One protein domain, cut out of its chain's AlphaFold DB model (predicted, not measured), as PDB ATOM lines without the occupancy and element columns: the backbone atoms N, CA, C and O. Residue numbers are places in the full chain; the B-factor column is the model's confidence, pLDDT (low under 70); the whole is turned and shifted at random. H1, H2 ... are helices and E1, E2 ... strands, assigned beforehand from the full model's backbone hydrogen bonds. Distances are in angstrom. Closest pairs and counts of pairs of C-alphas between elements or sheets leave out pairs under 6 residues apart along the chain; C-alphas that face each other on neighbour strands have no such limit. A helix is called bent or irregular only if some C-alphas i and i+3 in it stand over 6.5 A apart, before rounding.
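Overview. This is residues 5 to 66 of the 76 residues of the protein "TIGR04076 family protein" of Methanothermobacter sp (UniProt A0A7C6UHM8). A two-stranded ribbon, E1 and E2, and the longest helix, H2, lie at one end of a loose rod, and an arm runs from there to the short helix H1 at the other end. The arm goes out along residues 8 to 14 and comes back along residues 22 to 36; residues 19 to 24 stick out free at its tip. The printed part has 62 residues, with named elements in the order E1, H1, E2, H2 and an antiparallel sheet ordered E1 - E2. The class is mixed, helices and strands, with under half of the residues in named elements; the whole is loose, with a radius of gyration of the C-alphas of 14.2 A and spans of 42 by 20 by 17 A.

Arrangement. Strands E1, residues 5 to 7, and E2, residues 37 to 40, are antiparallel neighbours, with 153 degrees between their directions. C-alphas 7 and 37 face each other at 4.6 A. N 6 and O 38 are within hydrogen-bond range at 2.8 A, as are N 38 and O 6 at 2.9 A. Helix H2, residues 50 to 64, is apart from E1 and from helix H1, residues 15 to 21. Every O i to N i+4 pair is within hydrogen-bond range in H1, and 9 of 11 are in H2.

Along the chain. E1 begins at C-alpha 5 (50.379, 16.458, 27.870) and is 6.5 A long; E2 is 10.2 A long. H2 is 19.4 A long and ends at C-alpha 64 (59.583, 18.789, 31.552). It is irregular: C-alphas 55 and 58 are 7.2 A apart. H1 is 10.0 A long and begins at C-alpha 15 (32.882, -0.934, 44.126).

Size, cuts and confidence. The two C-alphas farthest apart, those of Gln 23 and Gly 66, are 42.7 A from each other. The printed part has no cut. The link from H1 to E2, 15 residues, is long; those from E1 to H1 and from E2 to H2 are short. The mean pLDDT of the printed part is 94.3, and no printed residue is under 70.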
ATOM      1  N   LYS A   5      51.771  16.797  28.169       96.38
ATOM      2  CA  LYS A   5      50.379  16.458  27.870       96.38
ATOM      3  C   LYS A   5      49.897  15.406  28.855       96.38
ATOM      4  O   LYS A   5      50.487  14.335  28.945       96.38
ATOM      5  N   ILE A   6      48.803  15.703  29.540       96.75
ATOM      6  CA  ILE A   6      48.106  14.783  30.433       96.75
ATOM      7  C   ILE A   6      46.819  14.367  29.729       96.75
ATOM      8  O   ILE A   6      46.085  15.211  29.216       96.75
ATOM      9  N   THR A   7      46.550  13.067  29.675       97.31
ATOM     10  CA  THR A   7      45.321  12.520  29.092       97.31
ATOM     11  C   THR A   7      44.679  11.597  30.109       97.31
ATOM     12  O   THR A   7      45.320  10.666  30.595       97.31
ATOM     13  N   VAL A   8      43.418  11.856  30.439       95.69
ATOM     14  CA  VAL A   8      42.642  10.998  31.332       95.69
ATOM     15  C   VAL A   8      42.234   9.761  30.542       95.69
ATOM     16  O   VAL A   8      41.380   9.829  29.664       95.69
ATOM     17  N   LEU A   9      42.880   8.627  30.806       96.00
ATOM     18  CA  LEU A   9      42.615   7.394  30.056       96.00
ATOM     19  C   LEU A   9      41.396   6.639  30.575       96.00
ATOM     20  O   LEU A   9      40.671   6.039  29.790       96.00
ATOM     21  N   LYS A  10      41.209   6.623  31.896       94.25
ATOM     22  CA  LYS A  10      40.146   5.864  32.546       94.25
ATOM     23  C   LYS A  10      39.807   6.463  33.902       94.25
ATOM     24  O   LYS A  10      40.705   6.878  34.634       94.25
ATOM     25  N   THR A  11      38.530   6.432  34.255       93.12
ATOM     26  CA  THR A  11      38.045   6.696  35.612       93.12
ATOM     27  C   THR A  11      37.603   5.378  36.240       93.12
ATOM     28  O   THR A  11      37.017   4.521  35.579       93.12
ATOM     29  N   THR A  12      37.946   5.142  37.508       92.62
ATOM     30  CA  THR A  12      37.631   3.861  38.158       92.62
ATOM     31  C   THR A  12      37.127   4.060  39.573       92.62
ATOM     32  O   THR A  12      37.561   4.976  40.266       92.62
ATOM     33  N   LEU A  13      36.227   3.171  39.983       93.81
ATOM     34  CA  LEU A  13      35.793   2.978  41.358       93.81
ATOM     35  C   LEU A  13      35.810   1.474  41.632       93.81
ATOM     36  O   LEU A  13      35.143   0.712  40.928       93.81
ATOM     37  N   GLN A  14      36.559   1.041  42.641       94.75
ATOM     38  CA  GLN A  14      36.546  -0.349  43.092       94.75
ATOM     39  C   GLN A  14      35.335  -0.559  44.007       94.75
ATOM     40  O   GLN A  14      35.447  -0.415  45.219       94.75
ATOM     41  N   LYS A  15      34.172  -0.858  43.412       92.50
ATOM     42  CA  LYS A  15      32.882  -0.934  44.126       92.50
ATOM     43  C   LYS A  15      32.911  -1.874  45.329       92.50
ATOM     44  O   LYS A  15      32.517  -1.461  46.405       92.50
ATOM     45  N   GLU A  16      33.449  -3.079  45.161       94.19
ATOM     46  CA  GLU A  16      33.523  -4.082  46.235       94.19
ATOM     47  C   GLU A  16      34.312  -3.563  47.450       94.19
ATOM     48  O   GLU A  16      33.850  -3.652  48.582       94.19
ATOM     49  N   ILE A  17      35.467  -2.928  47.211       95.00
ATOM     50  CA  ILE A  17      36.305  -2.333  48.266       95.00
ATOM     51  C   ILE A  17      35.610  -1.114  48.887       95.00
ATOM     52  O   ILE A  17      35.674  -0.902  50.095       95.00
ATOM     53  N   ALA A  18      34.949  -0.297  48.067       94.31
ATOM     54  CA  ALA A  18      34.208   0.862  48.542       94.31
ATOM     55  C   ALA A  18      33.047   0.454  49.462       94.31
ATOM     56  O   ALA A  18      32.875   1.047  50.519       94.31
ATOM     57  N   GLU A  19      32.287  -0.576  49.098       93.31
ATOM     58  CA  GLU A  19      31.181  -1.100  49.904       93.31
ATOM     59  C   GLU A  19      31.660  -1.699  51.235       93.31
ATOM     60  O   GLU A  19      30.981  -1.550  52.249       93.31
ATOM     61  N   GLU A  20      32.831  -2.344  51.256       96.31
ATOM     62  CA  GLU A  20      33.387  -2.951  52.472       96.31
ATOM     63  C   GLU A  20      33.980  -1.916  53.441       96.31
ATOM     64  O   GLU A  20      33.805  -2.029  54.657       96.31
ATOM     65  N   PHE A  21      34.689  -0.907  52.923       96.12
ATOM     66  CA  PHE A  21      35.537  -0.041  53.752       96.12
ATOM     67  C   PHE A  21      35.102   1.426  53.816       96.12
ATOM     68  O   PHE A  21      35.528   2.138  54.732       96.12
ATOM     69  N   CYS A  22      34.288   1.927  52.883       94.19
ATOM     70  CA  CYS A  22      33.827   3.312  52.941       94.19
ATOM     71  C   CYS A  22      32.618   3.446  53.871       94.19
ATOM     72  O   CYS A  22      31.633   2.726  53.770       94.19
ATOM     73  N   GLN A  23      32.668   4.436  54.765       91.88
ATOM     74  CA  GLN A  23      31.553   4.734  55.673       91.88
ATOM     75  C   GLN A  23      30.338   5.340  54.956       91.88
ATOM     76  O   GLN A  23      29.229   5.282  55.476       91.88
ATOM     77  N   ASN A  24      30.557   5.948  53.788       91.31
ATOM     78  CA  ASN A  24      29.541   6.615  52.984       91.31
ATOM     79  C   ASN A  24      29.630   6.131  51.538       91.31
ATOM     80  O   ASN A  24      30.689   5.676  51.098       91.31
ATOM     81  N   GLU A  25      28.538   6.297  50.793       86.75
ATOM     82  CA  GLU A  25      28.525   6.047  49.356       86.75
ATOM     83  C   GLU A  25      29.558   6.940  48.655       86.75
ATOM     84  O   GLU A  25      29.584   8.161  48.827       86.75
ATOM     85  N   VAL A  26      30.429   6.310  47.872       91.44
ATOM     86  CA  VAL A  26      31.459   6.974  47.075       91.44
ATOM     87  C   VAL A  26      31.223   6.691  45.599       91.44
ATOM     88  O   VAL A  26      30.761   5.619  45.213       91.44
ATOM     89  N   SER A  27      31.548   7.668  44.759       89.19
ATOM     90  CA  SER A  27      31.425   7.576  43.306       89.19
ATOM     91  C   SER A  27      32.780   7.805  42.636       89.19
ATOM     92  O   SER A  27      33.783   8.084  43.301       89.19
ATOM     93  N   VAL A  28      32.830   7.655  41.311       90.50
ATOM     94  CA  VAL A  28      34.000   8.082  40.532       90.50
ATOM     95  C   VAL A  28      34.238   9.586  40.706       90.50
ATOM     96  O   VAL A  28      33.311  10.343  40.989       90.50
ATOM     97  N   CYS A  29      35.486  10.027  40.527       87.19
ATOM     98  CA  CYS A  29      35.831  11.447  40.597       87.19
ATOM     99  C   CYS A  29      34.973  12.260  39.606       87.19
ATOM    100  O   CYS A  29      35.054  11.996  38.408       87.19
ATOM    101  N   PRO A  30      34.204  13.266  40.059       89.25
ATOM    102  CA  PRO A  30      33.337  14.048  39.175       89.25
ATOM    103  C   PRO A  30      34.081  15.155  38.412       89.25
ATOM    104  O   PRO A  30      33.483  15.827  37.583       89.25
ATOM    105  N   LEU A  31      35.360  15.398  38.724       92.44
ATOM    106  CA  LEU A  31      36.143  16.500  38.146       92.44
ATOM    107  C   LEU A  31      36.868  16.133  36.849       92.44
ATOM    108  O   LEU A  31      37.370  17.027  36.173       92.44
ATOM    109  N   LEU A  32      36.995  14.841  36.542       93.50
ATOM    110  CA  LEU A  32      37.770  14.354  35.405       93.50
ATOM    111  C   LEU A  32      36.916  13.421  34.556       93.50
ATOM    112  O   LEU A  32      36.259  12.528  35.084       93.50
ATOM    113  N   GLU A  33      36.997  13.594  33.242       93.56
ATOM    114  CA  GLU A  33      36.278  12.777  32.264       93.56
ATOM    115  C   GLU A  33      37.255  11.992  31.383       93.56
ATOM    116  O   GLU A  33      38.351  12.456  31.063       93.56
ATOM    117  N   GLU A  34      36.874  10.781  30.976       95.88
ATOM    118  CA  GLU A  34      37.701   9.967  30.079       95.88
ATOM    119  C   GLU A  34      37.898  10.662  28.726       95.88
ATOM    120  O   GLU A  34      36.975  11.226  28.145       95.88
ATOM    121  N   GLY A  35      39.129  10.633  28.219       96.31
ATOM    122  CA  GLY A  35      39.525  11.336  27.002       96.31
ATOM    123  C   GLY A  35      39.843  12.820  27.199       96.31
ATOM    124  O   GLY A  35      40.340  13.444  26.262       96.31
ATOM    125  N   GLN A  36      39.631  13.391  28.389       96.00
ATOM    126  CA  GLN A  36      39.994  14.777  28.676       96.00
ATOM    127  C   GLN A  36      41.513  14.983  28.566       96.00
ATOM    128  O   GLN A  36      42.313  14.166  29.036       96.00
ATOM    129  N   ILE A  37      41.914  16.086  27.930       97.00
ATOM    130  CA  ILE A  37      43.316  16.425  27.670       97.00
ATOM    131  C   ILE A  37      43.652  17.750  28.342       97.00
ATOM    132  O   ILE A  37      42.949  18.742  28.163       97.00
ATOM    133  N   PHE A  38      44.787  17.775  29.034       96.88
ATOM    134  CA  PHE A  38      45.371  18.976  29.609       96.88
ATOM    135  C   PHE A  38      46.800  19.151  29.108       96.88
ATOM    136  O   PHE A  38      47.537  18.177  28.939       96.88
ATOM    137  N   ILE A  39      47.199  20.399  28.890       96.31
ATOM    138  CA  ILE A  39      48.564  20.766  28.514       96.31
ATOM    139  C   ILE A  39      49.101  21.700  29.590       96.31
ATOM    140  O   ILE A  39      48.447  22.675  29.944       96.31
ATOM    141  N   THR A  40      50.291  21.403  30.100       96.06
ATOM    142  CA  THR A  40      50.965  22.207  31.125       96.06
ATOM    143  C   THR A  40      52.435  22.413  30.776       96.06
ATOM    144  O   THR A  40      53.055  21.603  30.088       96.06
ATOM    145  N   ASN A  41      52.992  23.523  31.235       95.19
ATOM    146  CA  ASN A  41      54.410  23.875  31.217       95.19
ATOM    147  C   ASN A  41      55.048  23.821  32.625       95.19
ATOM    148  O   ASN A  41      56.172  24.289  32.787       95.19
ATOM    149  N   GLY A  42      54.345  23.275  33.622       93.38
ATOM    150  CA  GLY A  42      54.792  23.168  35.016       93.38
ATOM    151  C   GLY A  42      53.743  23.632  36.028       93.38
ATOM    152  O   GLY A  42      53.762  23.173  37.166       93.38
ATOM    153  N   ASP A  43      52.797  24.470  35.602       95.00
ATOM    154  CA  ASP A  43      51.693  24.949  36.437       95.00
ATOM    155  C   ASP A  43      50.478  24.012  36.374       95.00
ATOM    156  O   ASP A  43      50.256  23.314  35.378       95.00
ATOM    157  N   LYS A  44      49.652  24.000  37.425       96.12
ATOM    158  CA  LYS A  44      48.406  23.224  37.415       96.12
ATOM    159  C   LYS A  44      47.484  23.739  36.300       96.12
ATOM    160  O   LYS A  44      47.183  24.931  36.308       96.12
ATOM    161  N   PRO A  45      46.987  22.883  35.387       95.69
ATOM    162  CA  PRO A  45      46.006  23.307  34.394       95.69
ATOM    163  C   PRO A  45      44.712  23.814  35.044       95.69
ATOM    164  O   PRO A  45      44.261  23.273  36.060       95.69
ATOM    165  N   ASP A  46      44.073  24.799  34.416       94.19
ATOM    166  CA  ASP A  46      42.751  25.265  34.833       94.19
ATOM    167  C   ASP A  46      41.734  24.115  34.807       94.19
ATOM    168  O   ASP A  46      41.708  23.293  33.890       94.19
ATOM    169  N   GLY A  47      40.904  24.039  35.848       90.69
ATOM    170  CA  GLY A  47      39.913  22.970  36.005       90.69
ATOM    171  C   GLY A  47      40.487  21.604  36.401       90.69
ATOM    172  O   GLY A  47      39.715  20.673  36.611       90.69
ATOM    173  N   PHE A  48      41.808  21.458  36.560       95.12
ATOM    174  CA  PHE A  48      42.398  20.211  37.044       95.12
ATOM    175  C   PHE A  48      42.233  20.064  38.565       95.12
ATOM    176  O   PHE A  48      42.407  21.026  39.325       95.12
ATOM    177  N   CYS A  49      41.933  18.843  39.015       94.88
ATOM    178  CA  CYS A  49      41.769  18.499  40.430       94.88
ATOM    179  C   CYS A  49      43.064  18.738  41.230       94.88
ATOM    180  O   CYS A  49      44.122  18.232  40.859       94.88
ATOM    181  N   ASP A  50      42.983  19.460  42.352       95.12
ATOM    182  CA  ASP A  50      44.147  19.803  43.188       95.12
ATOM    183  C   ASP A  50      44.861  18.579  43.764       95.12
ATOM    184  O   ASP A  50      46.087  18.493  43.725       95.12
ATOM    185  N   TRP A  51      44.093  17.606  44.255       94.50
ATOM    186  CA  TRP A  51      44.644  16.378  44.826       94.50
ATOM    187  C   TRP A  51      45.370  15.549  43.767       94.50
ATOM    188  O   TRP A  51      46.526  15.181  43.956       94.50
ATOM    189  N   ALA A  52      44.736  15.359  42.606       95.25
ATOM    190  CA  ALA A  52      45.359  14.656  41.490       95.25
ATOM    191  C   ALA A  52      46.606  15.395  40.976       95.25
ATOM    192  O   ALA A  52      47.589  14.766  40.589       95.25
ATOM    193  N   TRP A  53      46.591  16.732  40.978       96.50
ATOM    194  CA  TRP A  53      47.750  17.524  40.582       96.50
ATOM    195  C   TRP A  53      48.932  17.327  41.524       96.50
ATOM    196  O   TRP A  53      50.050  17.129  41.059       96.50
ATOM    197  N   ASN A  54      48.689  17.347  42.835       96.44
ATOM    198  CA  ASN A  54      49.731  17.145  43.835       96.44
ATOM    199  C   ASN A  54      50.461  15.801  43.645       96.44
ATOM    200  O   ASN A  54      51.688  15.744  43.755       96.44
ATOM    201  N   ASP A  55      49.723  14.749  43.288       95.81
ATOM    202  CA  ASP A  55      50.290  13.422  43.035       95.81
ATOM    203  C   ASP A  55      51.064  13.355  41.707       95.81
ATOM    204  O   ASP A  55      52.095  12.683  41.612       95.81
ATOM    205  N   LEU A  56      50.618  14.094  40.684       95.62
ATOM    206  CA  LEU A  56      51.249  14.123  39.360       95.62
ATOM    207  C   LEU A  56      52.428  15.095  39.244       95.62
ATOM    208  O   LEU A  56      53.280  14.908  38.372       95.62
ATOM    209  N   LEU A  57      52.503  16.107  40.111       95.56
ATOM    210  CA  LEU A  57      53.438  17.230  40.019       95.56
ATOM    211  C   LEU A  57      54.876  16.778  39.746       95.56
ATOM    212  O   LEU A  57      55.535  17.269  38.833       95.56
ATOM    213  N   LYS A  58      55.352  15.796  40.514       94.88
ATOM    214  CA  LYS A  58      56.727  15.286  40.419       94.88
ATOM    215  C   LYS A  58      57.011  14.678  39.045       94.88
ATOM    216  O   LYS A  58      58.051  14.958  38.459       94.88
ATOM    217  N   PHE A  59      56.076  13.890  38.515       95.00
ATOM    218  CA  PHE A  59      56.202  13.265  37.199       95.00
ATOM    219  C   PHE A  59      56.223  14.317  36.092       95.00
ATOM    220  O   PHE A  59      57.082  14.265  35.216       95.00
ATOM    221  N   VAL A  60      55.331  15.310  36.171       96.31
ATOM    222  CA  VAL A  60      55.279  16.419  35.211       96.31
ATOM    223  C   VAL A  60      56.606  17.176  35.189       96.31
ATOM    224  O   VAL A  60      57.170  17.377  34.117       96.31
ATOM    225  N   TYR A  61      57.151  17.539  36.354       95.81
ATOM    226  CA  TYR A  61      58.434  18.244  36.434       95.81
ATOM    227  C   TYR A  61      59.607  17.419  35.894       95.81
ATOM    228  O   TYR A  61      60.448  17.965  35.181       95.81
ATOM    229  N   ILE A  62      59.656  16.114  36.179       94.81
ATOM    230  CA  ILE A  62      60.695  15.222  35.640       94.81
ATOM    231  C   ILE A  62      60.620  15.171  34.109       94.81
ATOM    232  O   ILE A  62      61.643  15.335  33.445       94.81
ATOM    233  N   LEU A  63      59.420  15.013  33.541       94.56
ATOM    234  CA  LEU A  63      59.221  14.988  32.087       94.56
ATOM    235  C   LEU A  63      59.596  16.325  31.433       94.56
ATOM    236  O   LEU A  63      60.257  16.345  30.397       94.56
ATOM    237  N   LEU A  64      59.224  17.453  32.045       95.88
ATOM    238  CA  LEU A  64      59.583  18.789  31.552       95.88
ATOM    239  C   LEU A  64      61.095  19.051  31.594       95.88
ATOM    240  O   LEU A  64      61.605  19.790  30.752       95.88
ATOM    241  N   ALA A  65      61.809  18.435  32.538       95.12
ATOM    242  CA  ALA A  65      63.266  18.486  32.637       95.12
ATOM    243  C   ALA A  65      63.987  17.528  31.663       95.12
ATOM    244  O   ALA A  65      65.217  17.502  31.640       95.12
ATOM    245  N   GLY A  66      63.250  16.754  30.854       92.88
ATOM    246  CA  GLY A  66      63.806  15.785  29.904       92.88
ATOM    247  C   GLY A  66      64.109  14.407  30.502       92.88
ATOM    248  O   GLY A  66      64.753  13.593  29.844       92.88
TER     249      GLY A  66